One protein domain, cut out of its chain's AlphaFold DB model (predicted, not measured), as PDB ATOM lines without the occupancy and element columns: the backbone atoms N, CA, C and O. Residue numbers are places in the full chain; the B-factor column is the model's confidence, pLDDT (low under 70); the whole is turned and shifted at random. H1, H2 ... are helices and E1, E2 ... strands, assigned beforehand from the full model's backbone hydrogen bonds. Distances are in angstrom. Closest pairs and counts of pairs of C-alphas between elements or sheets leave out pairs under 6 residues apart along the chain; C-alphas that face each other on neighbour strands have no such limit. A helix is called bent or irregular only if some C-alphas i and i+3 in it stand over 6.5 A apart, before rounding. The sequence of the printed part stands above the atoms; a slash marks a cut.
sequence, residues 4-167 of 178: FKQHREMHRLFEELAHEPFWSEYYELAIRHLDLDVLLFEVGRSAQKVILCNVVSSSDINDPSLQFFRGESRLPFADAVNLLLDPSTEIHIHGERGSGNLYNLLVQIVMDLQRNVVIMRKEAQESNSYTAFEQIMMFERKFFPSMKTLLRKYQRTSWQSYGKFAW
ATOM      1  N   PHE A   4     -12.329 -41.941  22.776       71.19
ATOM      2  CA  PHE A   4     -12.232 -40.656  23.476       71.19
ATOM      3  C   PHE A   4     -13.256 -40.522  24.607       71.19
ATOM      4  O   PHE A   4     -12.932 -40.011  25.675       71.19
ATOM      5  N   LYS A   5     -14.490 -40.997  24.392       75.69
ATOM      6  CA  LYS A   5     -15.517 -41.042  25.438       75.69
ATOM      7  C   LYS A   5     -15.140 -42.032  26.542       75.69
ATOM      8  O   LYS A   5     -15.356 -41.715  27.699       75.69
ATOM      9  N   GLN A   6     -14.539 -43.178  26.207       74.31
ATOM     10  CA  GLN A   6     -14.025 -44.127  27.209       74.31
ATOM     11  C   GLN A   6     -12.868 -43.541  28.029       74.31
ATOM     12  O   GLN A   6     -12.871 -43.676  29.244       74.31
ATOM     13  N   HIS A   7     -11.925 -42.844  27.388       75.38
ATOM     14  CA  HIS A   7     -10.808 -42.181  28.064       75.38
ATOM     15  C   HIS A   7     -11.287 -41.098  29.041       75.38
ATOM     16  O   HIS A   7     -10.913 -41.100  30.209       75.38
ATOM     17  N   ARG A   8     -12.176 -40.203  28.585       79.88
ATOM     18  CA  ARG A   8     -12.760 -39.168  29.453       79.88
ATOM     19  C   ARG A   8     -13.579 -39.766  30.588       79.88
ATOM     20  O   ARG A   8     -13.510 -39.262  31.699       79.88
ATOM     21  N   GLU A   9     -14.334 -40.828  30.315       81.88
ATOM     22  CA  GLU A   9     -15.090 -41.512  31.361       81.88
ATOM     23  C   GLU A   9     -14.150 -42.125  32.405       81.88
ATOM     24  O   GLU A   9     -14.416 -41.977  33.588       81.88
ATOM     25  N   MET A  10     -13.016 -42.716  32.011       78.88
ATOM     26  CA  MET A  10     -12.018 -43.202  32.974       78.88
ATOM     27  C   MET A  10     -11.474 -42.085  33.861       78.88
ATOM     28  O   MET A  10     -11.447 -42.249  35.077       78.88
ATOM     29  N   HIS A  11     -11.091 -40.949  33.272       80.94
ATOM     30  CA  HIS A  11     -10.687 -39.774  34.045       80.94
ATOM     31  C   HIS A  11     -11.773 -39.364  35.038       80.94
ATOM     32  O   HIS A  11     -11.497 -39.259  36.228       80.94
ATOM     33  N   ARG A  12     -13.020 -39.251  34.572       86.12
ATOM     34  CA  ARG A  12     -14.169 -38.892  35.410       86.12
ATOM     35  C   ARG A  12     -14.376 -39.870  36.568       86.12
ATOM     36  O   ARG A  12     -14.709 -39.441  37.663       86.12
ATOM     37  N   LEU A  13     -14.209 -41.176  36.347       86.56
ATOM     38  CA  LEU A  13     -14.368 -42.183  37.402       86.56
ATOM     39  C   LEU A  13     -13.213 -42.163  38.410       86.56
ATOM     40  O   LEU A  13     -13.455 -42.362  39.596       86.56
ATOM     41  N   PHE A  14     -11.979 -41.913  37.964       83.81
ATOM     42  CA  PHE A  14     -10.856 -41.685  38.874       83.81
ATOM     43  C   PHE A  14     -11.068 -40.425  39.708       83.81
ATOM     44  O   PHE A  14     -10.840 -40.457  40.913       83.81
ATOM     45  N   GLU A  15     -11.514 -39.330  39.087       83.38
ATOM     46  CA  GLU A  15     -11.852 -38.089  39.786       83.38
ATOM     47  C   GLU A  15     -12.964 -38.337  40.806       83.38
ATOM     48  O   GLU A  15     -12.810 -37.972  41.963       83.38
ATOM     49  N   GLU A  16     -14.047 -39.009  40.412       86.12
ATOM     50  CA  GLU A  16     -15.143 -39.370  41.314       86.12
ATOM     51  C   GLU A  16     -14.632 -40.173  42.512       86.12
ATOM     52  O   GLU A  16     -14.895 -39.791  43.647       86.12
ATOM     53  N   LEU A  17     -13.823 -41.212  42.269       86.44
ATOM     54  CA  LEU A  17     -13.211 -42.001  43.332       86.44
ATOM     55  C   LEU A  17     -12.350 -41.136  44.255       86.44
ATOM     56  O   LEU A  17     -12.440 -41.294  45.462       86.44
ATOM     57  N   ALA A  18     -11.522 -40.236  43.724       82.06
ATOM     58  CA  ALA A  18     -10.589 -39.432  44.516       82.06
ATOM     59  C   ALA A  18     -11.273 -38.422  45.452       82.06
ATOM     60  O   ALA A  18     -10.672 -38.036  46.452       82.06
ATOM     61  N   HIS A  19     -12.511 -38.026  45.144       81.94
ATOM     62  CA  HIS A  19     -13.306 -37.087  45.941       81.94
ATOM     63  C   HIS A  19     -14.300 -37.780  46.882       81.94
ATOM     64  O   HIS A  19     -15.129 -37.115  47.504       81.94
ATOM     65  N   GLU A  20     -14.262 -39.109  46.986       87.19
ATOM     66  CA  GLU A  20     -15.129 -39.819  47.916       87.19
ATOM     67  C   GLU A  20     -14.807 -39.450  49.378       87.19
ATOM     68  O   GLU A  20     -13.644 -39.462  49.786       87.19
ATOM     69  N   PRO A  21     -15.825 -39.191  50.218       85.06
ATOM     70  CA  PRO A  21     -15.624 -38.715  51.590       85.06
ATOM     71  C   PRO A  21     -15.031 -39.777  52.522       85.06
ATOM     72  O   PRO A  21     -14.597 -39.464  53.628       85.06
ATOM     73  N   PHE A  22     -15.021 -41.047  52.109       87.94
ATOM     74  CA  PHE A  22     -14.491 -42.120  52.941       87.94
ATOM     75  C   PHE A  22     -12.966 -42.076  53.079       87.94
ATOM     76  O   PHE A  22     -12.453 -42.735  53.975       87.94
ATOM     77  N   TRP A  23     -12.232 -41.332  52.239       85.38
ATOM     78  CA  TRP A  23     -10.770 -41.261  52.337       85.38
ATOM     79  C   TRP A  23     -10.306 -40.632  53.644       85.38
ATOM     80  O   TRP A  23      -9.419 -41.188  54.290       85.38
ATOM     81  N   SER A  24     -10.948 -39.540  54.067       81.31
ATOM     82  CA  SER A  24     -10.618 -38.845  55.312       81.31
ATOM     83  C   SER A  24     -10.807 -39.749  56.532       81.31
ATOM     84  O   SER A  24      -9.902 -39.912  57.345       81.31
ATOM     85  N   GLU A  25     -11.959 -40.416  56.626       86.25
ATOM     86  CA  GLU A  25     -12.264 -41.310  57.752       86.25
ATOM     87  C   GLU A  25     -11.469 -42.621  57.697       86.25
ATOM     88  O   GLU A  25     -11.113 -43.171  58.737       86.25
ATOM     89  N   TYR A  26     -11.151 -43.112  56.499       85.19
ATOM     90  CA  TYR A  26     -10.311 -44.293  56.336       85.19
ATOM     91  C   TYR A  26      -8.871 -44.026  56.768       85.19
ATOM     92  O   TYR A  26      -8.278 -44.861  57.443       85.19
ATOM     93  N   TYR A  27      -8.318 -42.868  56.402       80.94
ATOM     94  CA  TYR A  27      -6.964 -42.470  56.779       80.94
ATOM     95  C   TYR A  27      -6.792 -42.417  58.304       80.94
ATOM     96  O   TYR A  27      -5.852 -43.000  58.839       80.94
ATOM     97  N   GLU A  28      -7.753 -41.812  59.007       80.50
ATOM     98  CA  GLU A  28      -7.773 -41.771  60.475       80.50
ATOM     99  C   GLU A  28      -7.797 -43.168  61.108       80.50
ATOM    100  O   GLU A  28      -7.103 -43.414  62.095       80.50
ATOM    101  N   LEU A  29      -8.575 -44.100  60.545       83.06
ATOM    102  CA  LEU A  29      -8.578 -45.491  61.004       83.06
ATOM    103  C   LEU A  29      -7.250 -46.193  60.701       83.06
ATOM    104  O   LEU A  29      -6.736 -46.922  61.547       83.06
ATOM    105  N   ALA A  30      -6.686 -45.967  59.516       78.19
ATOM    106  CA  ALA A  30      -5.465 -46.622  59.068       78.19
ATOM    107  C   ALA A  30      -4.248 -46.248  59.918       78.19
ATOM    108  O   ALA A  30      -3.538 -47.154  60.354       78.19
ATOM    109  N   ILE A  31      -4.050 -44.960  60.225       76.81
ATOM    110  CA  ILE A  31      -2.963 -44.524  61.118       76.81
ATOM    111  C   ILE A  31      -3.093 -45.186  62.489       76.81
ATOM    112  O   ILE A  31      -2.120 -45.682  63.046       76.81
ATOM    113  N   ARG A  32      -4.307 -45.196  63.051       74.19
ATOM    114  CA  ARG A  32      -4.535 -45.669  64.423       74.19
ATOM    115  C   ARG A  32      -4.387 -47.176  64.584       74.19
ATOM    116  O   ARG A  32      -4.159 -47.626  65.706       74.19
ATOM    117  N   HIS A  33      -4.597 -47.948  63.518       71.38
ATOM    118  CA  HIS A  33      -4.766 -49.397  63.631       71.38
ATOM    119  C   HIS A  33      -3.770 -50.226  62.832       71.38
ATOM    120  O   HIS A  33      -3.480 -51.333  63.262       71.38
ATOM    121  N   LEU A  34      -3.225 -49.716  61.727       65.88
ATOM    122  CA  LEU A  34      -2.271 -50.471  60.910       65.88
ATOM    123  C   LEU A  34      -0.820 -49.999  61.058       65.88
ATOM    124  O   LEU A  34       0.046 -50.564  60.398       65.88
ATOM    125  N   ASP A  35      -0.548 -48.987  61.892       57.69
ATOM    126  CA  ASP A  35       0.781 -48.355  62.005       57.69
ATOM    127  C   ASP A  35       1.330 -47.972  60.612       57.69
ATOM    128  O   ASP A  35       2.484 -48.201  60.250       57.69
ATOM    129  N   LEU A  36       0.423 -47.469  59.765       53.91
ATOM    130  CA  LEU A  36       0.696 -47.115  58.381       53.91
ATOM    131  C   LEU A  36       0.759 -45.601  58.269       53.91
ATOM    132  O   LEU A  36      -0.274 -44.934  58.239       53.91
ATOM    133  N   ASP A  37       1.969 -45.071  58.104       45.03
ATOM    134  CA  ASP A  37       2.146 -43.679  57.681       45.03
ATOM    135  C   ASP A  37       1.540 -43.436  56.286       45.03
ATOM    136  O   ASP A  37       1.205 -42.308  55.928       45.03
ATOM    137  N   VAL A  38       1.371 -44.494  55.485       53.91
ATOM    138  CA  VAL A  38       1.024 -44.416  54.068       53.91
ATOM    139  C   VAL A  38       0.479 -45.779  53.607       53.91
ATOM    140  O   VAL A  38       1.187 -46.786  53.651       53.91
ATOM    141  N   LEU A  39      -0.772 -45.833  53.138       54.84
ATOM    142  CA  LEU A  39      -1.335 -47.051  52.547       54.84
ATOM    143  C   LEU A  39      -1.095 -47.045  51.038       54.84
ATOM    144  O   LEU A  39      -1.809 -46.396  50.273       54.84
ATOM    145  N   LEU A  40      -0.037 -47.748  50.637       56.19
ATOM    146  CA  LEU A  40       0.435 -47.862  49.262       56.19
ATOM    147  C   LEU A  40      -0.330 -48.946  48.509       56.19
ATOM    148  O   LEU A  40      -0.149 -50.135  48.756       56.19
ATOM    149  N   PHE A  41      -1.111 -48.540  47.517       62.53
ATOM    150  CA  PHE A  41      -1.451 -49.413  46.406       62.53
ATOM    151  C   PHE A  41      -0.350 -49.233  45.359       62.53
ATOM    152  O   PHE A  41      -0.286 -48.210  44.677       62.53
ATOM    153  N   GLU A  42       0.559 -50.197  45.236       61.00
ATOM    154  CA  GLU A  42       1.460 -50.222  44.086       61.00
ATOM    155  C   GLU A  42       0.637 -50.567  42.849       61.00
ATOM    156  O   GLU A  42      -0.002 -51.619  42.800       61.00
ATOM    157  N   VAL A  43       0.600 -49.643  41.889       64.19
ATOM    158  CA  VAL A  43      -0.211 -49.765  40.685       64.19
ATOM    159  C   VAL A  43       0.651 -49.469  39.474       64.19
ATOM    160  O   VAL A  43       0.645 -48.389  38.892       64.19
ATOM    161  N   GLY A  44       1.347 -50.511  39.052       59.47
ATOM    162  CA  GLY A  44       1.966 -50.581  37.745       59.47
ATOM    163  C   GLY A  44       3.368 -49.997  37.589       59.47
ATOM    164  O   GLY A  44       3.888 -49.230  38.398       59.47
ATOM    165  N   ARG A  45       4.000 -50.435  36.499       58.69
ATOM    166  CA  ARG A  45       5.382 -50.189  36.115       58.69
ATOM    167  C   ARG A  45       5.403 -49.733  34.662       58.69
ATOM    168  O   ARG A  45       5.109 -50.499  33.750       58.69
ATOM    169  N   SER A  46       5.779 -48.481  34.435       55.31
ATOM    170  CA  SER A  46       6.073 -47.978  33.089       55.31
ATOM    171  C   SER A  46       7.584 -47.947  32.916       55.31
ATOM    172  O   SER A  46       8.241 -47.232  33.669       55.31
ATOM    173  N   ALA A  47       8.113 -48.735  31.969       50.84
ATOM    174  CA  ALA A  47       9.511 -48.901  31.520       50.84
ATOM    175  C   ALA A  47      10.625 -48.994  32.597       50.84
ATOM    176  O   ALA A  47      11.454 -49.893  32.527       50.84
ATOM    177  N   GLN A  48      10.686 -48.103  33.591       51.06
ATOM    178  CA  GLN A  48      11.649 -48.071  34.700       51.06
ATOM    179  C   GLN A  48      11.091 -47.444  36.001       51.06
ATOM    180  O   GLN A  48      11.851 -47.231  36.941       51.06
ATOM    181  N   LYS A  49       9.797 -47.102  36.079       60.44
ATOM    182  CA  LYS A  49       9.216 -46.306  37.175       60.44
ATOM    183  C   LYS A  49       7.953 -46.952  37.737       60.44
ATOM    184  O   LYS A  49       7.031 -47.252  36.979       60.44
ATOM    185  N   VAL A  50       7.945 -47.144  39.054       67.00
ATOM    186  CA  VAL A  50       6.804 -47.635  39.839       67.00
ATOM    187  C   VAL A  50       5.845 -46.475  40.085       67.00
ATOM    188  O   VAL A  50       6.295 -45.390  40.470       67.00
ATOM    189  N   ILE A  51       4.554 -46.699  39.840       69.56
ATOM    190  CA  ILE A  51       3.493 -45.753  40.186       69.56
ATOM    191  C   ILE A  51       2.792 -46.273  41.433       69.56
ATOM    192  O   ILE A  51       2.379 -47.429  41.500       69.56
ATOM    193  N   LEU A  52       2.669 -45.407  42.426       70.81
ATOM    194  CA  LEU A  52       2.067 -45.735  43.707       70.81
ATOM    195  C   LEU A  52       0.833 -44.860  43.902       70.81
ATOM    196  O   LEU A  52       0.941 -43.638  43.806       70.81
ATOM    197  N   CYS A  53      -0.319 -45.464  44.175       73.06
ATOM    198  CA  CYS A  53      -1.501 -44.756  44.648       73.06
ATOM    199  C   CYS A  53      -1.484 -44.788  46.174       73.06
ATOM    200  O   CYS A  53      -1.329 -45.848  46.773       73.06
ATOM    201  N   ASN A  54      -1.640 -43.639  46.808       70.31
ATOM    202  CA  ASN A  54      -1.501 -43.505  48.245       70.31
ATOM    203  C   ASN A  54      -2.591 -42.592  48.796       70.31
ATOM    204  O   ASN A  54      -2.980 -41.629  48.139       70.31
ATOM    205  N   VAL A  55      -3.055 -42.875  50.004       69.31
ATOM    206  CA  VAL A  55      -3.892 -41.953  50.767       69.31
ATOM    207  C   VAL A  55      -2.978 -41.212  51.731       69.31
ATOM    208  O   VAL A  55      -2.455 -41.805  52.670       69.31
ATOM    209  N   VAL A  56      -2.765 -39.921  51.486       62.72
ATOM    210  CA  VAL A  56      -1.913 -39.072  52.331       62.72
ATOM    211  C   VAL A  56      -2.730 -37.890  52.822       62.72
ATOM    212  O   VAL A  56      -3.430 -37.256  52.026       62.72
ATOM    213  N   SER A  57      -2.602 -37.556  54.108       58.44
ATOM    214  CA  SER A  57      -3.010 -36.243  54.610       58.44
ATOM    215  C   SER A  57      -2.085 -35.186  54.010       58.44
ATOM    216  O   SER A  57      -0.892 -35.128  54.304       58.44
ATOM    217  N   SER A  58      -2.611 -34.396  53.080       53.47
ATOM    218  CA  SER A  58      -1.882 -33.263  52.519       53.47
ATOM    219  C   SER A  58      -1.832 -32.162  53.575       53.47
ATOM    220  O   SER A  58      -2.870 -31.646  53.959       53.47
ATOM    221  N   SER A  59      -0.648 -31.716  53.994       50.84
ATOM    222  CA  SER A  59      -0.526 -30.539  54.873       50.84
ATOM    223  C   SER A  59      -1.179 -29.278  54.283       50.84
ATOM    224  O   SER A  59      -1.576 -28.386  55.024       50.84
ATOM    225  N   ASP A  60      -1.326 -29.224  52.954       49.53
ATOM    226  CA  ASP A  60      -1.877 -28.072  52.230       49.53
ATOM    227  C   ASP A  60      -3.384 -28.191  51.933       49.53
ATOM    228  O   ASP A  60      -3.995 -27.251  51.426       49.53
ATOM    229  N   ILE A  61      -3.999 -29.343  52.231       49.78
ATOM    230  CA  ILE A  61      -5.439 -29.590  52.073       49.78
ATOM    231  C   ILE A  61      -5.839 -30.512  53.221       49.78
ATOM    232  O   ILE A  61      -5.489 -31.684  53.192       49.78
ATOM    233  N   ASN A  62      -6.592 -29.999  54.196       52.69
ATOM    234  CA  ASN A  62      -7.048 -30.714  55.401       52.69
ATOM    235  C   ASN A  62      -7.923 -31.974  55.144       52.69
ATOM    236  O   ASN A  62      -8.565 -32.455  56.072       52.69
ATOM    237  N   ASP A  63      -7.958 -32.507  53.920       59.56
ATOM    238  CA  ASP A  63      -8.700 -33.698  53.515       59.56
ATOM    239  C   ASP A  63      -7.764 -34.748  52.881       59.56
ATOM    240  O   ASP A  63      -7.176 -34.512  51.813       59.56
ATOM    241  N   PRO A  64      -7.622 -35.930  53.509       65.75
ATOM    242  CA  PRO A  64      -6.991 -37.090  52.894       65.75
ATOM    243  C   PRO A  64      -7.648 -37.436  51.557       65.75
ATOM    244  O   PRO A  64      -8.867 -37.538  51.440       65.75
ATOM    245  N   SER A  65      -6.825 -37.629  50.531       73.75
ATOM    246  CA  SER A  65      -7.274 -37.906  49.164       73.75
ATOM    247  C   SER A  65      -6.356 -38.909  48.476       73.75
ATOM    248  O   SER A  65      -5.221 -39.136  48.908       73.75
ATOM    249  N   LEU A  66      -6.849 -39.511  47.390       76.88
ATOM    250  CA  LEU A  66      -6.056 -40.396  46.545       76.88
ATOM    251  C   LEU A  66      -4.972 -39.589  45.813       76.88
ATOM    252  O   LEU A  66      -5.260 -38.756  44.951       76.88
ATOM    253  N   GLN A  67      -3.716 -39.858  46.142       78.56
ATOM    254  CA  GLN A  67      -2.536 -39.249  45.545       78.56
ATOM    255  C   GLN A  67      -1.733 -40.280  44.764       78.56
ATOM    256  O   GLN A  67      -1.789 -41.474  45.040       78.56
ATOM    257  N   PHE A  68      -0.949 -39.802  43.801       80.75
ATOM    258  CA  PHE A  68      -0.106 -40.651  42.975       80.75
ATOM    259  C   PHE A  68       1.349 -40.229  43.075       80.75
ATOM    260  O   PHE A  68       1.660 -39.036  43.096       80.75
ATOM    261  N   PHE A  69       2.241 -41.210  43.079       78.25
ATOM    262  CA  PHE A  69       3.679 -41.004  43.179       78.25
ATOM    263  C   PHE A  69       4.415 -41.805  42.115       78.25
ATOM    264  O   PHE A  69       3.961 -42.866  41.692       78.25
ATOM    265  N   ARG A  70       5.572 -41.293  41.699       77.44
ATOM    266  CA  ARG A  70       6.537 -41.980  40.842       77.44
ATOM    267  C   ARG A  70       7.871 -42.073  41.570       77.44
ATOM    268  O   ARG A  70       8.638 -41.109  41.566       77.44
ATOM    269  N   GLY A  71       8.147 -43.224  42.177       74.50
ATOM    270  CA  GLY A  71       9.171 -43.294  43.224       74.50
ATOM    271  C   GLY A  71       8.782 -42.360  44.373       74.50
ATOM    272  O   GLY A  71       7.659 -42.428  44.854       74.50
ATOM    273  N   GLU A  72       9.667 -41.440  44.748       73.69
ATOM    274  CA  GLU A  72       9.425 -40.472  45.833       73.69
ATOM    275  C   GLU A  72       8.724 -39.183  45.365       73.69
ATOM    276  O   GLU A  72       8.311 -38.354  46.171       73.69
ATOM    277  N   SER A  73       8.576 -38.976  44.052       79.88
ATOM    278  CA  SER A  73       8.008 -37.737  43.509       79.88
ATOM    279  C   SER A  73       6.491 -37.820  43.367       79.88
ATOM    280  O   SER A  73       5.989 -38.677  42.635       79.88
ATOM    281  N   ARG A  74       5.757 -36.888  43.988       81.44
ATOM    282  CA  ARG A  74       4.310 -36.728  43.772       81.44
ATOM    283  C   ARG A  74       4.028 -36.353  42.316       81.44
ATOM    284  O   ARG A  74       4.671 -35.465  41.758       81.44
ATOM    285  N   LEU A  75       3.053 -37.020  41.711       79.94
ATOM    286  CA  LEU A  75       2.545 -36.707  40.381       79.94
ATOM    287  C   LEU A  75       1.261 -35.873  40.481       79.94
ATOM    288  O   LEU A  75       0.409 -36.161  41.329       79.94
ATOM    289  N   PRO A  76       1.063 -34.887  39.588       82.25
ATOM    290  CA  PRO A  76      -0.250 -34.297  39.380       82.25
ATOM    291  C   PRO A  76      -1.276 -35.383  39.038       82.25
ATOM    292  O   PRO A  76      -0.986 -36.304  38.273       82.25
ATOM    293  N   PHE A  77      -2.490 -35.262  39.580       79.75
ATOM    294  CA  PHE A  77      -3.546 -36.268  39.429       79.75
ATOM    295  C   PHE A  77      -3.809 -36.630  37.959       79.75
ATOM    296  O   PHE A  77      -3.801 -37.802  37.586       79.75
ATOM    297  N   ALA A  78      -3.977 -35.617  37.102       78.50
ATOM    298  CA  ALA A  78      -4.235 -35.816  35.680       78.50
ATOM    299  C   ALA A  78      -3.089 -36.561  34.973       78.50
ATOM    300  O   ALA A  78      -3.349 -37.433  34.145       78.50
ATOM    301  N   ASP A  79      -1.836 -36.262  35.322       78.94
ATOM    302  CA  ASP A  79      -0.659 -36.917  34.745       78.94
ATOM    303  C   ASP A  79      -0.553 -38.374  35.186       78.94
ATOM    304  O   ASP A  79      -0.222 -39.243  34.381       78.94
ATOM    305  N   ALA A  80      -0.881 -38.656  36.445       79.25
ATOM    306  CA  ALA A  80      -0.894 -40.013  36.963       79.25
ATOM    307  C   ALA A  80      -1.990 -40.869  36.327       79.25
ATOM    308  O   ALA A  80      -1.711 -41.983  35.890       79.25
ATOM    309  N   VAL A  81      -3.212 -40.340  36.199       80.19
ATOM    310  CA  VAL A  81      -4.297 -41.042  35.500       80.19
ATOM    311  C   VAL A  81      -3.928 -41.259  34.032       80.19
ATOM    312  O   VAL A  81      -4.081 -42.366  33.526       80.19
ATOM    313  N   ASN A  82      -3.352 -40.258  33.359       77.50
ATOM    314  CA  ASN A  82      -2.853 -40.410  31.990       77.50
ATOM    315  C   ASN A  82      -1.808 -41.524  31.865       77.50
ATOM    316  O   ASN A  82      -1.828 -42.269  30.887       77.50
ATOM    317  N   LEU A  83      -0.894 -41.625  32.833       76.69
ATOM    318  CA  LEU A  83       0.152 -42.639  32.852       76.69
ATOM    319  C   LEU A  83      -0.419 -44.031  33.142       76.69
ATOM    320  O   LEU A  83      -0.034 -44.989  32.487       76.69
ATOM    321  N   LEU A  84      -1.372 -44.156  34.067       75.38
ATOM    322  CA  LEU A  84      -2.062 -45.421  34.335       75.38
ATOM    323  C   LEU A  84      -2.849 -45.904  33.118       75.38
ATOM    324  O   LEU A  84      -2.850 -47.092  32.819       75.38
ATOM    325  N   LEU A  85      -3.491 -44.983  32.402       73.88
ATOM    326  CA  LEU A  85      -4.257 -45.263  31.191       73.88
ATOM    327  C   LEU A  85      -3.386 -45.477  29.941       73.88
ATOM    328  O   LEU A  85      -3.938 -45.747  28.868       73.88
ATOM    329  N   ASP A  86      -2.063 -45.346  30.064       70.81
ATOM    330  CA  ASP A  86      -1.104 -45.659  29.012       70.81
ATOM    331  C   ASP A  86      -0.995 -47.191  28.862       70.81
ATOM    332  O   ASP A  86      -0.669 -47.877  29.828       70.81
ATOM    333  N   PRO A  87      -1.243 -47.773  27.674       66.00
ATOM    334  CA  PRO A  87      -1.123 -49.213  27.464       66.00
ATOM    335  C   PRO A  87       0.308 -49.751  27.592       66.00
ATOM    336  O   PRO A  87       0.474 -50.966  27.646       66.00
ATOM    337  N   SER A  88       1.332 -48.890  27.617       65.12
ATOM    338  CA  SER A  88       2.709 -49.282  27.947       65.12
ATOM    339  C   SER A  88       2.970 -49.371  29.455       65.12
ATOM    340  O   SER A  88       4.020 -49.868  29.863       65.12
ATOM    341  N   THR A  89       2.034 -48.908  30.287       68.88
ATOM    342  CA  THR A  89       2.093 -49.099  31.735       68.88
ATOM    343  C   THR A  89       1.612 -50.504  32.057       68.88
ATOM    344  O   THR A  89       0.428 -50.823  31.951       68.88
ATOM    345  N   GLU A  90       2.539 -51.365  32.465       64.88
ATOM    346  CA  GLU A  90       2.179 -52.673  32.994       64.88
ATOM    347  C   GLU A  90       1.501 -52.470  34.338       64.88
ATOM    348  O   GLU A  90       2.138 -51.969  35.256       64.88
ATOM    349  N   ILE A  91       0.236 -52.844  34.492       66.00
ATOM    350  CA  ILE A  91      -0.423 -52.731  35.791       66.00
ATOM    351  C   ILE A  91      -0.124 -53.980  36.617       66.00
ATOM    352  O   ILE A  91      -0.485 -55.096  36.251       66.00
ATOM    353  N   HIS A  92       0.522 -53.762  37.754       60.47
ATOM    354  CA  HIS A  92       0.755 -54.753  38.796       60.47
ATOM    355  C   HIS A  92      -0.025 -54.280  40.010       60.47
ATOM    356  O   HIS A  92       0.084 -53.109  40.352       60.47
ATOM    357  N   ILE A  93      -0.840 -55.152  40.597       56.59
ATOM    358  CA  ILE A  93      -1.637 -54.851  41.791       56.59
ATOM    359  C   ILE A  93      -1.170 -55.813  42.873       56.59
ATOM    360  O   ILE A  93      -1.104 -57.027  42.652       56.59
ATOM    361  N   HIS A  94      -0.786 -55.281  44.030       50.03
ATOM    362  CA  HIS A  94      -0.219 -56.097  45.093       50.03
ATOM    363  C   HIS A  94      -1.274 -57.071  45.648       50.03
ATOM    364  O   HIS A  94      -2.297 -56.658  46.177       50.03
ATOM    365  N   GLY A  95      -1.032 -58.382  45.523       47.88
ATOM    366  CA  GLY A  95      -1.904 -59.430  46.078       47.88
ATOM    367  C   GLY A  95      -2.490 -60.404  45.052       47.88
ATOM    368  O   GLY A  95      -2.870 -61.509  45.434       47.88
ATOM    369  N   GLU A  96      -2.469 -60.073  43.758       42.72
ATOM    370  CA  GLU A  96      -2.786 -61.015  42.678       42.72
ATOM    371  C   GLU A  96      -1.517 -61.345  41.878       42.72
ATOM    372  O   GLU A  96      -0.906 -60.486  41.246       42.72
ATOM    373  N   ARG A  97      -1.110 -62.623  41.868       35.12
ATOM    374  CA  ARG A  97      -0.161 -63.135  40.865       35.12
ATOM    375  C   ARG A  97      -0.903 -63.269  39.535       35.12
ATOM    376  O   ARG A  97      -1.344 -64.355  39.174       35.12
ATOM    377  N   GLY A  98      -1.076 -62.163  38.829       39.12
ATOM    378  CA  GLY A  98      -1.697 -62.131  37.512       39.12
ATOM    379  C   GLY A  98      -1.461 -60.783  36.850       39.12
ATOM    380  O   GLY A  98      -1.454 -59.761  37.525       39.12
ATOM    381  N   SER A  99      -1.240 -60.786  35.535       39.16
ATOM    382  CA  SER A  99      -1.109 -59.573  34.723       39.16
ATOM    383  C   SER A  99      -2.326 -58.673  34.950       39.16
ATOM    384  O   SER A  99      -3.428 -59.002  34.493       39.16
ATOM    385  N   GLY A 100      -2.144 -57.578  35.689       48.81
ATOM    386  CA  GLY A 100      -3.221 -56.684  36.080       48.81
ATOM    387  C   GLY A 100      -3.858 -56.080  34.842       48.81
ATOM    388  O   GLY A 100      -3.216 -55.409  34.034       48.81
ATOM    389  N   ASN A 101      -5.145 -56.348  34.661       57.22
ATOM    390  CA  ASN A 101      -5.902 -55.707  33.609       57.22
ATOM    391  C   ASN A 101      -6.297 -54.304  34.079       57.22
ATOM    392  O   ASN A 101      -6.981 -54.169  35.096       57.22
ATOM    393  N   LEU A 102      -5.925 -53.282  33.303       56.72
ATOM    394  CA  LEU A 102      -6.352 -51.880  33.437       56.72
ATOM    395  C   LEU A 102      -7.847 -51.741  33.779       56.72
ATOM    396  O   LEU A 102      -8.246 -50.857  34.535       56.72
ATOM    397  N   TYR A 103      -8.662 -52.667  33.265       59.66
ATOM    398  CA  TYR A 103     -10.113 -52.731  33.450       59.66
ATOM    399  C   TYR A 103     -10.581 -52.882  34.897       59.66
ATOM    400  O   TYR A 103     -11.701 -52.481  35.203       59.66
ATOM    401  N   ASN A 104      -9.753 -53.429  35.785       71.25
ATOM    402  CA  ASN A 104     -10.158 -53.709  37.158       71.25
ATOM    403  C   ASN A 104      -9.518 -52.769  38.176       71.25
ATOM    404  O   ASN A 104      -9.774 -52.932  39.357       71.25
ATOM    405  N   LEU A 105      -8.732 -51.773  37.765       75.25
ATOM    406  CA  LEU A 105      -7.973 -50.968  38.719       75.25
ATOM    407  C   LEU A 105      -8.863 -50.226  39.734       75.25
ATOM    408  O   LEU A 105      -8.674 -50.366  40.937       75.25
ATOM    409  N   LEU A 106      -9.887 -49.504  39.270       80.38
ATOM    410  CA  LEU A 106     -10.846 -48.828  40.159       80.38
ATOM    411  C   LEU A 106     -11.600 -49.815  41.061       80.38
ATOM    412  O   LEU A 106     -11.898 -49.509  42.211       80.38
ATOM    413  N   VAL A 107     -11.907 -51.006  40.536       81.50
ATOM    414  CA  VAL A 107     -12.544 -52.084  41.302       81.50
ATOM    415  C   VAL A 107     -11.601 -52.566  42.400       81.50
ATOM    416  O   VAL A 107     -12.027 -52.671  43.544       81.50
ATOM    417  N   GLN A 108     -10.335 -52.809  42.069       77.81
ATOM    418  CA  GLN A 108      -9.342 -53.323  43.005       77.81
ATOM    419  C   GLN A 108      -9.020 -52.313  44.103       77.81
ATOM    420  O   GLN A 108      -9.046 -52.695  45.261       77.81
ATOM    421  N   ILE A 109      -8.870 -51.019  43.787       80.75
ATOM    422  CA  ILE A 109      -8.673 -49.981  44.816       80.75
ATOM    423  C   ILE A 109      -9.804 -50.024  45.857       80.75
ATOM    424  O   ILE A 109      -9.550 -49.995  47.059       80.75
ATOM    425  N   VAL A 110     -11.063 -50.133  45.413       86.06
ATOM    426  CA  VAL A 110     -12.212 -50.200  46.331       86.06
ATOM    427  C   VAL A 110     -12.280 -51.543  47.073       86.06
ATOM    428  O   VAL A 110     -12.637 -51.571  48.249       86.06
ATOM    429  N   MET A 111     -11.932 -52.657  46.424       83.94
ATOM    430  CA  MET A 111     -11.889 -53.981  47.059       83.94
ATOM    431  C   MET A 111     -10.800 -54.070  48.131       83.94
ATOM    432  O   MET A 111     -11.061 -54.567  49.226       83.94
ATOM    433  N   ASP A 112      -9.602 -53.568  47.842       79.88
ATOM    434  CA  ASP A 112      -8.479 -53.558  48.775       79.88
ATOM    435  C   ASP A 112      -8.772 -52.643  49.964       79.88
ATOM    436  O   ASP A 112      -8.534 -53.026  51.107       79.88
ATOM    437  N   LEU A 113      -9.404 -51.490  49.728       83.56
ATOM    438  CA  LEU A 113      -9.917 -50.628  50.790       83.56
ATOM    439  C   LEU A 113     -10.860 -51.389  51.738       83.56
ATOM    440  O   LEU A 113     -10.661 -51.387  52.953       83.56
ATOM    441  N   GLN A 114     -11.863 -52.089  51.196       87.56
ATOM    442  CA  GLN A 114     -12.784 -52.902  51.999       87.56
ATOM    443  C   GLN A 114     -12.057 -54.017  52.753       87.56
ATOM    444  O   GLN A 114     -12.350 -54.272  53.922       87.56
ATOM    445  N   ARG A 115     -11.096 -54.674  52.099       84.94
ATOM    446  CA  ARG A 115     -10.284 -55.732  52.701       84.94
ATOM    447  C   ARG A 115      -9.472 -55.210  53.882       84.94
ATOM    448  O   ARG A 115      -9.460 -55.862  54.922       84.94
ATOM    449  N   ASN A 116      -8.846 -54.047  53.749       82.44
ATOM    450  CA  ASN A 116      -8.047 -53.442  54.812       82.44
ATOM    451  C   ASN A 116      -8.905 -53.081  56.025       82.44
ATOM    452  O   ASN A 116      -8.520 -53.385  57.147       82.44
ATOM    453  N   VAL A 117     -10.109 -52.541  55.815       88.69
ATOM    454  CA  VAL A 117     -11.063 -52.281  56.908       88.69
ATOM    455  C   VAL A 117     -11.447 -53.576  57.637       88.69
ATOM    456  O   VAL A 117     -11.511 -53.609  58.865       88.69
ATOM    457  N   VAL A 118     -11.643 -54.676  56.904       89.06
ATOM    458  CA  VAL A 118     -11.917 -55.991  57.507       89.06
ATOM    459  C   VAL A 118     -10.717 -56.515  58.305       89.06
ATOM    460  O   VAL A 118     -10.924 -57.115  59.363       89.06
ATOM    461  N   ILE A 119      -9.486 -56.289  57.833       86.56
ATOM    462  CA  ILE A 119      -8.253 -56.636  58.559       86.56
ATOM    463  C   ILE A 119      -8.167 -55.835  59.861       86.56
ATOM    464  O   ILE A 119      -8.090 -56.451  60.921       86.56
ATOM    465  N   MET A 120      -8.318 -54.506  59.803       86.62
ATOM    466  CA  MET A 120      -8.339 -53.641  60.992       86.62
ATOM    467  C   MET A 120      -9.384 -54.114  62.005       86.62
ATOM    468  O   MET A 120      -9.133 -54.154  63.207       86.62
ATOM    469  N   ARG A 121     -10.579 -54.504  61.533       90.25
ATOM    470  CA  ARG A 121     -11.641 -55.012  62.411       90.25
ATOM    471  C   ARG A 121     -11.198 -56.277  63.137       90.25
ATOM    472  O   ARG A 121     -11.467 -56.420  64.327       90.25
ATOM    473  N   LYS A 122     -10.561 -57.201  62.418       89.25
ATOM    474  CA  LYS A 122     -10.062 -58.455  62.984       89.25
ATOM    475  C   LYS A 122      -8.969 -58.187  64.023       89.25
ATOM    476  O   LYS A 122      -9.034 -58.745  65.110       89.25
ATOM    477  N   GLU A 123      -8.038 -57.286  63.738       87.62
ATOM    478  CA  GLU A 123      -6.988 -56.881  64.683       87.62
ATOM    479  C   GLU A 123      -7.563 -56.190  65.930       87.62
ATOM    480  O   GLU A 123      -7.148 -56.472  67.055       87.62
ATOM    481  N   ALA A 124      -8.584 -55.341  65.769       87.94
ATOM    482  CA  ALA A 124      -9.301 -54.733  66.890       87.94
ATOM    483  C   ALA A 124     -10.004 -55.782  67.773       87.94
ATOM    484  O   ALA A 124     -10.029 -55.647  68.997       87.94
ATOM    485  N   GLN A 125     -10.547 -56.847  67.169       88.62
ATOM    486  CA  GLN A 125     -11.117 -57.980  67.905       88.62
ATOM    487  C   GLN A 125     -10.040 -58.777  68.646       88.62
ATOM    488  O   GLN A 125     -10.210 -59.069  69.826       88.62
ATOM    489  N   GLU A 126      -8.930 -59.107  67.984       90.06
ATOM    490  CA  GLU A 126      -7.829 -59.884  68.569       90.06
ATOM    491  C   GLU A 126      -7.136 -59.136  69.719       90.06
ATOM    492  O   GLU A 126      -6.757 -59.743  70.720       90.06
ATOM    493  N   SER A 127      -7.045 -57.808  69.622       87.50
ATOM    494  CA  SER A 127      -6.528 -56.932  70.682       87.50
ATOM    495  C   SER A 127      -7.549 -56.598  71.779       87.50
ATOM    496  O   SER A 127      -7.209 -55.892  72.728       87.50
ATOM    497  N   ASN A 128      -8.788 -57.101  71.691       86.88
ATOM    498  CA  ASN A 128      -9.902 -56.778  72.596       86.88
ATOM    499  C   ASN A 128     -10.180 -55.266  72.741       86.88
ATOM    500  O   ASN A 128     -10.680 -54.806  73.771       86.88
ATOM    501  N   SER A 129      -9.882 -54.473  71.709       88.75
ATOM    502  CA  SER A 129     -10.119 -53.031  71.717       88.75
ATOM    503  C   SER A 129     -11.551 -52.715  71.287       88.75
ATOM    504  O   SER A 129     -11.853 -52.544  70.105       88.75
ATOM    505  N   TYR A 130     -12.456 -52.620  72.267       88.88
ATOM    506  CA  TYR A 130     -13.875 -52.331  72.027       88.88
ATOM    507  C   TYR A 130     -14.088 -51.000  71.285       88.88
ATOM    508  O   TYR A 130     -14.846 -50.937  70.322       88.88
ATOM    509  N   THR A 131     -13.362 -49.948  71.676       89.88
ATOM    510  CA  THR A 131     -13.462 -48.624  71.043       89.88
ATOM    511  C   THR A 131     -13.013 -48.645  69.581       89.88
ATOM    512  O   THR A 131     -13.690 -48.067  68.733       89.88
ATOM    513  N   ALA A 132     -11.910 -49.335  69.264       87.44
ATOM    514  CA  ALA A 132     -11.446 -49.490  67.884       87.44
ATOM    515  C   ALA A 132     -12.464 -50.273  67.047       87.44
ATOM    516  O   ALA A 132     -12.835 -49.861  65.949       87.44
ATOM    517  N   PHE A 133     -12.974 -51.376  67.601       90.81
ATOM    518  CA  PHE A 133     -13.978 -52.198  66.942       90.81
ATOM    519  C   PHE A 133     -15.250 -51.402  66.611       90.81
ATOM    520  O   PHE A 133     -15.746 -51.483  65.487       90.81
ATOM    521  N   GLU A 134     -15.759 -50.595  67.546       93.25
ATOM    522  CA  GLU A 134     -16.927 -49.744  67.295       93.25
ATOM    523  C   GLU A 134     -16.665 -48.687  66.212       93.25
ATOM    524  O   GLU A 134     -17.501 -48.526  65.319       93.25
ATOM    525  N   GLN A 135     -15.510 -48.013  66.234       91.69
ATOM    526  CA  GLN A 135     -15.142 -47.016  65.217       91.69
ATOM    527  C   GLN A 135     -15.085 -47.632  63.812       91.69
ATOM    528  O   GLN A 135     -15.652 -47.082  62.865       91.69
ATOM    529  N   ILE A 136     -14.482 -48.816  63.683       93.00
ATOM    530  CA  ILE A 136     -14.395 -49.541  62.411       93.00
ATOM    531  C   ILE A 136     -15.788 -49.983  61.942       93.00
ATOM    532  O   ILE A 136     -16.150 -49.782  60.783       93.00
ATOM    533  N   MET A 137     -16.625 -50.511  62.839       94.31
ATOM    534  CA  MET A 137     -18.007 -50.887  62.512       94.31
ATOM    535  C   MET A 137     -18.859 -49.683  62.076       94.31
ATOM    536  O   MET A 137     -19.716 -49.816  61.198       94.31
ATOM    537  N   MET A 138     -18.650 -48.504  62.672       95.00
ATOM    538  CA  MET A 138     -19.311 -47.265  62.246       95.00
ATOM    539  C   MET A 138     -18.892 -46.866  60.831       95.00
ATOM    540  O   MET A 138     -19.761 -46.549  60.015       95.00
ATOM    541  N   PHE A 139     -17.598 -46.950  60.518       94.19
ATOM    542  CA  PHE A 139     -17.086 -46.716  59.170       94.19
ATOM    543  C   PHE A 139     -17.705 -47.682  58.153       94.19
ATOM    544  O   PHE A 139     -18.236 -47.243  57.130       94.19
ATOM    545  N   GLU A 140     -17.715 -48.989  58.446       94.25
ATOM    546  CA  GLU A 140     -18.311 -50.001  57.564       94.25
ATOM    547  C   GLU A 140     -19.780 -49.676  57.265       94.25
ATOM    548  O   GLU A 140     -20.195 -49.632  56.106       94.25
ATOM    549  N   ARG A 141     -20.573 -49.388  58.305       95.38
ATOM    550  CA  ARG A 141     -21.998 -49.045  58.161       95.38
ATOM    551  C   ARG A 141     -22.212 -47.801  57.307       95.38
ATOM    552  O   ARG A 141     -23.174 -47.757  56.539       95.38
ATOM    553  N   LYS A 142     -21.335 -46.808  57.443       95.75
ATOM    554  CA  LYS A 142     -21.438 -45.529  56.741       95.75
ATOM    555  C   LYS A 142     -21.037 -45.638  55.269       95.75
ATOM    556  O   LYS A 142     -21.745 -45.100  54.421       95.75
ATOM    557  N   PHE A 143     -19.960 -46.359  54.949       95.00
ATOM    558  CA  PHE A 143     -19.338 -46.287  53.618       95.00
ATOM    559  C   PHE A 143     -19.359 -47.573  52.795       95.00
ATOM    560  O   PHE A 143     -19.276 -47.505  51.570       95.00
ATOM    561  N   PHE A 144     -19.544 -48.757  53.382       93.75
ATOM    562  CA  PHE A 144     -19.648 -49.972  52.559       93.75
ATOM    563  C   PHE A 144     -20.819 -49.934  51.562       93.75
ATOM    564  O   PHE A 144     -20.655 -50.447  50.447       93.75
ATOM    565  N   PRO A 145     -21.980 -49.317  51.868       94.19
ATOM    566  CA  PRO A 145     -23.037 -49.137  50.876       94.19
ATOM    567  C   PRO A 145     -22.614 -48.293  49.660       94.19
ATOM    568  O   PRO A 145     -22.944 -48.662  48.526       94.19
ATOM    569  N   SER A 146     -21.869 -47.196  49.861       91.75
ATOM    570  CA  SER A 146     -21.375 -46.360  48.756       91.75
ATOM    571  C   SER A 146     -20.294 -47.093  47.963       91.75
ATOM    572  O   SER A 146     -20.422 -47.216  46.746       91.75
ATOM    573  N   MET A 147     -19.331 -47.733  48.634       92.44
ATOM    574  CA  MET A 147     -18.310 -48.577  47.996       92.44
ATOM    575  C   MET A 147     -18.933 -49.688  47.140       92.44
ATOM    576  O   MET A 147     -18.541 -49.899  45.996       92.44
ATOM    577  N   LYS A 148     -19.983 -50.360  47.632       92.06
ATOM    578  CA  LYS A 148     -20.727 -51.371  46.861       92.06
ATOM    579  C   LYS A 148     -21.399 -50.780  45.619       92.06
ATOM    580  O   LYS A 148     -21.528 -51.461  44.599       92.06
ATOM    581  N   THR A 149     -21.852 -49.533  45.698       91.12
ATOM    582  CA  THR A 149     -22.437 -48.809  44.564       91.12
ATOM    583  C   THR A 149     -21.368 -48.473  43.524       91.12
ATOM    584  O   THR A 149     -21.585 -48.743  42.340       91.12
ATOM    585  N   LEU A 150     -20.195 -48.004  43.959       90.31
ATOM    586  CA  LEU A 150     -19.031 -47.766  43.100       90.31
ATOM    587  C   LEU A 150     -18.566 -49.052  42.407       90.31
ATOM    588  O   LEU A 150     -18.451 -49.077  41.185       90.31
ATOM    589  N   LEU A 151     -18.418 -50.157  43.144       88.56
ATOM    590  CA  LEU A 151     -18.038 -51.458  42.578       88.56
ATOM    591  C   LEU A 151     -18.994 -51.894  41.465       88.56
ATOM    592  O   LEU A 151     -18.558 -52.228  40.364       88.56
ATOM    593  N   ARG A 152     -20.309 -51.822  41.708       88.81
ATOM    594  CA  ARG A 152     -21.320 -52.146  40.688       88.81
ATOM    595  C   ARG A 152     -21.213 -51.241  39.463       88.81
ATOM    596  O   ARG A 152     -21.418 -51.712  38.346       88.81
ATOM    597  N   LYS A 153     -20.930 -49.952  39.656       87.44
ATOM    598  CA  LYS A 153     -20.754 -48.980  38.570       87.44
ATOM    599  C   LYS A 153     -19.515 -49.303  37.732       87.44
ATOM    600  O   LYS A 153     -19.616 -49.398  36.509       87.44
ATOM    601  N   TYR A 154     -18.380 -49.551  38.377       84.38
ATOM    602  CA  TYR A 154     -17.116 -49.855  37.705       84.38
ATOM    603  C   TYR A 154     -17.169 -51.191  36.955       84.38
ATOM    604  O   TYR A 154     -16.761 -51.257  35.797       84.38
ATOM    605  N   GLN A 155     -17.776 -52.221  37.554       80.88
ATOM    606  CA  GLN A 155     -17.942 -53.545  36.940       80.88
ATOM    607  C   GLN A 155     -18.894 -53.552  35.734       80.88
ATOM    608  O   GLN A 155     -18.744 -54.374  34.833       80.88
ATOM    609  N   ARG A 156     -19.894 -52.658  35.697       80.00
ATOM    610  CA  ARG A 156     -20.844 -52.551  34.571       80.00
ATOM    611  C   ARG A 156     -20.275 -51.820  33.363       80.00
ATOM    612  O   ARG A 156     -20.846 -51.906  32.275       80.00
ATOM    613  N   THR A 157     -19.199 -51.067  33.542       70.56
ATOM    614  CA  THR A 157     -18.651 -50.257  32.460       70.56
ATOM    615  C   THR A 157     -17.823 -51.161  31.542       70.56
ATOM    616  O   THR A 157     -16.926 -51.864  31.988       70.56
ATOM    617  N   SER A 158     -18.176 -51.235  30.253       61.81
ATOM    618  CA  SER A 158     -17.499 -52.128  29.299       61.81
ATOM    619  C   SER A 158     -16.234 -51.478  28.744       61.81
ATOM    620  O   SER A 158     -16.288 -50.464  28.037       61.81
ATOM    621  N   TRP A 159     -15.094 -52.100  29.040       64.88
ATOM    622  CA  TRP A 159     -13.767 -51.539  28.789       64.88
ATOM    623  C   TRP A 159     -13.002 -52.185  27.626       64.88
ATOM    624  O   TRP A 159     -11.952 -51.686  27.233       64.88
ATOM    625  N   GLN A 160     -13.538 -53.256  27.029       57.28
ATOM    626  CA  GLN A 160     -12.840 -54.144  26.079       57.28
ATOM    627  C   GLN A 160     -12.195 -53.444  24.868       57.28
ATOM    628  O   GLN A 160     -11.266 -53.983  24.263       57.28
ATOM    629  N   SER A 161     -12.693 -52.267  24.488       50.78
ATOM    630  CA  SER A 161     -12.172 -51.478  23.368       50.78
ATOM    631  C   SER A 161     -10.996 -50.577  23.757       50.78
ATOM    632  O   SER A 161     -10.160 -50.290  22.906       50.78
ATOM    633  N   TYR A 162     -10.891 -50.150  25.018       54.97
ATOM    634  CA  TYR A 162      -9.874 -49.185  25.438       54.97
ATOM    635  C   TYR A 162      -8.479 -49.822  25.498       54.97
ATOM    636  O   TYR A 162      -7.556 -49.316  24.866       54.97
ATOM    637  N   GLY A 163      -8.327 -51.001  26.112       54.34
ATOM    638  CA  GLY A 163      -7.030 -51.691  26.185       54.34
ATOM    639  C   GLY A 163      -6.483 -52.156  24.828       54.34
ATOM    640  O   GLY A 163      -5.279 -52.323  24.681       54.34
ATOM    641  N   LYS A 164      -7.337 -52.308  23.804       52.75
ATOM    642  CA  LYS A 164      -6.916 -52.672  22.435       52.75
ATOM    643  C   LYS A 164      -6.441 -51.481  21.595       52.75
ATOM    644  O   LYS A 164      -5.705 -51.672  20.632       52.75
ATOM    645  N   PHE A 165      -6.874 -50.265  21.923       55.69
ATOM    646  CA  PHE A 165      -6.713 -49.091  21.055       55.69
ATOM    647  C   PHE A 165      -6.152 -47.852  21.769       55.69
ATOM    648  O   PHE A 165      -5.932 -46.836  21.116       55.69
ATOM    649  N   ALA A 166      -5.860 -47.917  23.071       60.41
ATOM    650  CA  ALA A 166      -5.276 -46.801  23.824       60.41
ATOM    651  C   ALA A 166      -3.921 -46.325  23.246       60.41
ATOM    652  O   ALA A 166      -3.585 -45.147  23.341       60.41
ATOM    653  N   TRP A 167      -3.191 -47.193  22.536       56.41
ATOM    654  CA  TRP A 167      -1.947 -46.846  21.841       56.41
ATOM    655  C   TRP A 167      -2.162 -45.834  20.701       56.41
ATOM    656  O   TRP A 167      -1.330 -44.950  20.490       56.41
TER     657      TRP A 167
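Overview. This is residues 4 to 167 of the 178 residues of an uncharacterized protein of Candidatus Kaiserbacteria bacterium RIFCSPHIGHO2_02_FULL_49_34 (UniProt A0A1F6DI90). A strongly twisted five-stranded sheet, two of its strands sharply bent, is covered by helices, and a long helical hairpin of H4 and the bent helix H5 makes the longest axis. H4 packs on the sheet over E1 and E5, H5 packs on H4 and is not on the sheet, H1 and H3 sit over another part of the sheet, H2 crosses E3 and E2, and the short H6 lies near the other end from the hairpin's turn. The printed part has 164 residues, with six named helices and five named strands in the order H1 H2 E1 E2 E3 E4 H3 E5 H4 H5 H6. The sheet's order is E4 E3 E2 E1 E5, antiparallel throughout, and the class is mixed, helices and strands. The whole is compact, with a radius of gyration of the C-alphas of 16.3 A, and only just elongated, spanning 52 by 34 by 33 A.

Along the chain. H1, residues 4 to 18, begins with C-alpha 4 at (-12.232, -40.656, 23.476) and is 21.1 A long. H2 is residues 22 to 34, 16.8 A. E1 is residues 39 to 46, 20.8 A, E2 residues 49 to 58, 23.0 A, and E3 residues 61 to 70, 20.6 A. E2 bends by 72 degrees at residue 55, and E3 by 84 degrees at residue 64. E4 is residues 73 to 75, H3 residues 77 to 84, and E5 residues 89 to 93. H4, residues 102 to 126, is 36.1 A long; it has a kink of 32 degrees near residue 109 and is irregular, with C-alphas 103 and 106 7.8 A apart. By its hydrogen bonds H5, residues 130 to 156, was assigned as one helix, but it is bent, with C-alphas 142 and 145 7.1 A apart. Its arms, H5a, residues 130 to 142, and H5b, residues 145 to 156, stand at a steep tilt of 47 degrees. H6, residues 162 to 167, is irregular, with C-alphas 164 and 167 7.7 A apart; C-alpha 167 is at (-1.947, -46.846, 21.841).

Arrangement. E1 E2 E3 E4 form a meander, each strand the antiparallel neighbour of the one before. Within hydrogen-bond range are N 41 and O 53, 2.8 A, in the hairpin E1 and E2; N 54 and O 67, 2.8 A, in the hairpin E2 and E3; N 70 and O 73, 2.8 A, in the hairpin E3 and E4; and N 45 and O 90, 2.7 A, between E1 and E5. H1, H3 and H4 with the sheet make two layers, helices on one face of a sheet. H4 runs along the strands over E1 and E5, at a height over the sheet of 6.9 A. H3 is slantwise to the strands, at a height of 8.0 A. H1 and H3 only just touch, with 3 pairs of C-alphas within 8 A, the closest being those of His 11 and Val 81, 6.7 A. H2 runs across the strands, over E3 and E2, at a height of 8.0 A. H2 and H5a touch, the closest C-alphas being those of Leu 29 and Ile 136, 7.2 A. H4 and H5a form a helical hairpin at a shallow tilt of 29 degrees; their closest C-alphas are those of Ala 124 and Phe 133, 5.3 A. H4 and H5b touch at a shallow tilt of 28 degrees, opposite ways, with C-alphas 107 and 151 closest, 5.7 A. H6 is close to H1 but not clearly touching; the closest C-alphas are those of Gln 6 and Tyr 162, 6.8 A. Every O i to N i+4 pair is within hydrogen-bond range in H1, H2, H3, H5a and H5b, against 19 of 21 in H4 and 1 of 2 in H6.

Size, cuts and confidence. The C-alphas farthest apart are those of Asn 128 and Trp 167, 52.3 A. The printed part has no cut, and no link is long. The mean pLDDT of the printed part is 74.4; residues 34 to 51, 55 to 64, 87 to 103 and 158 to 167 are under 70.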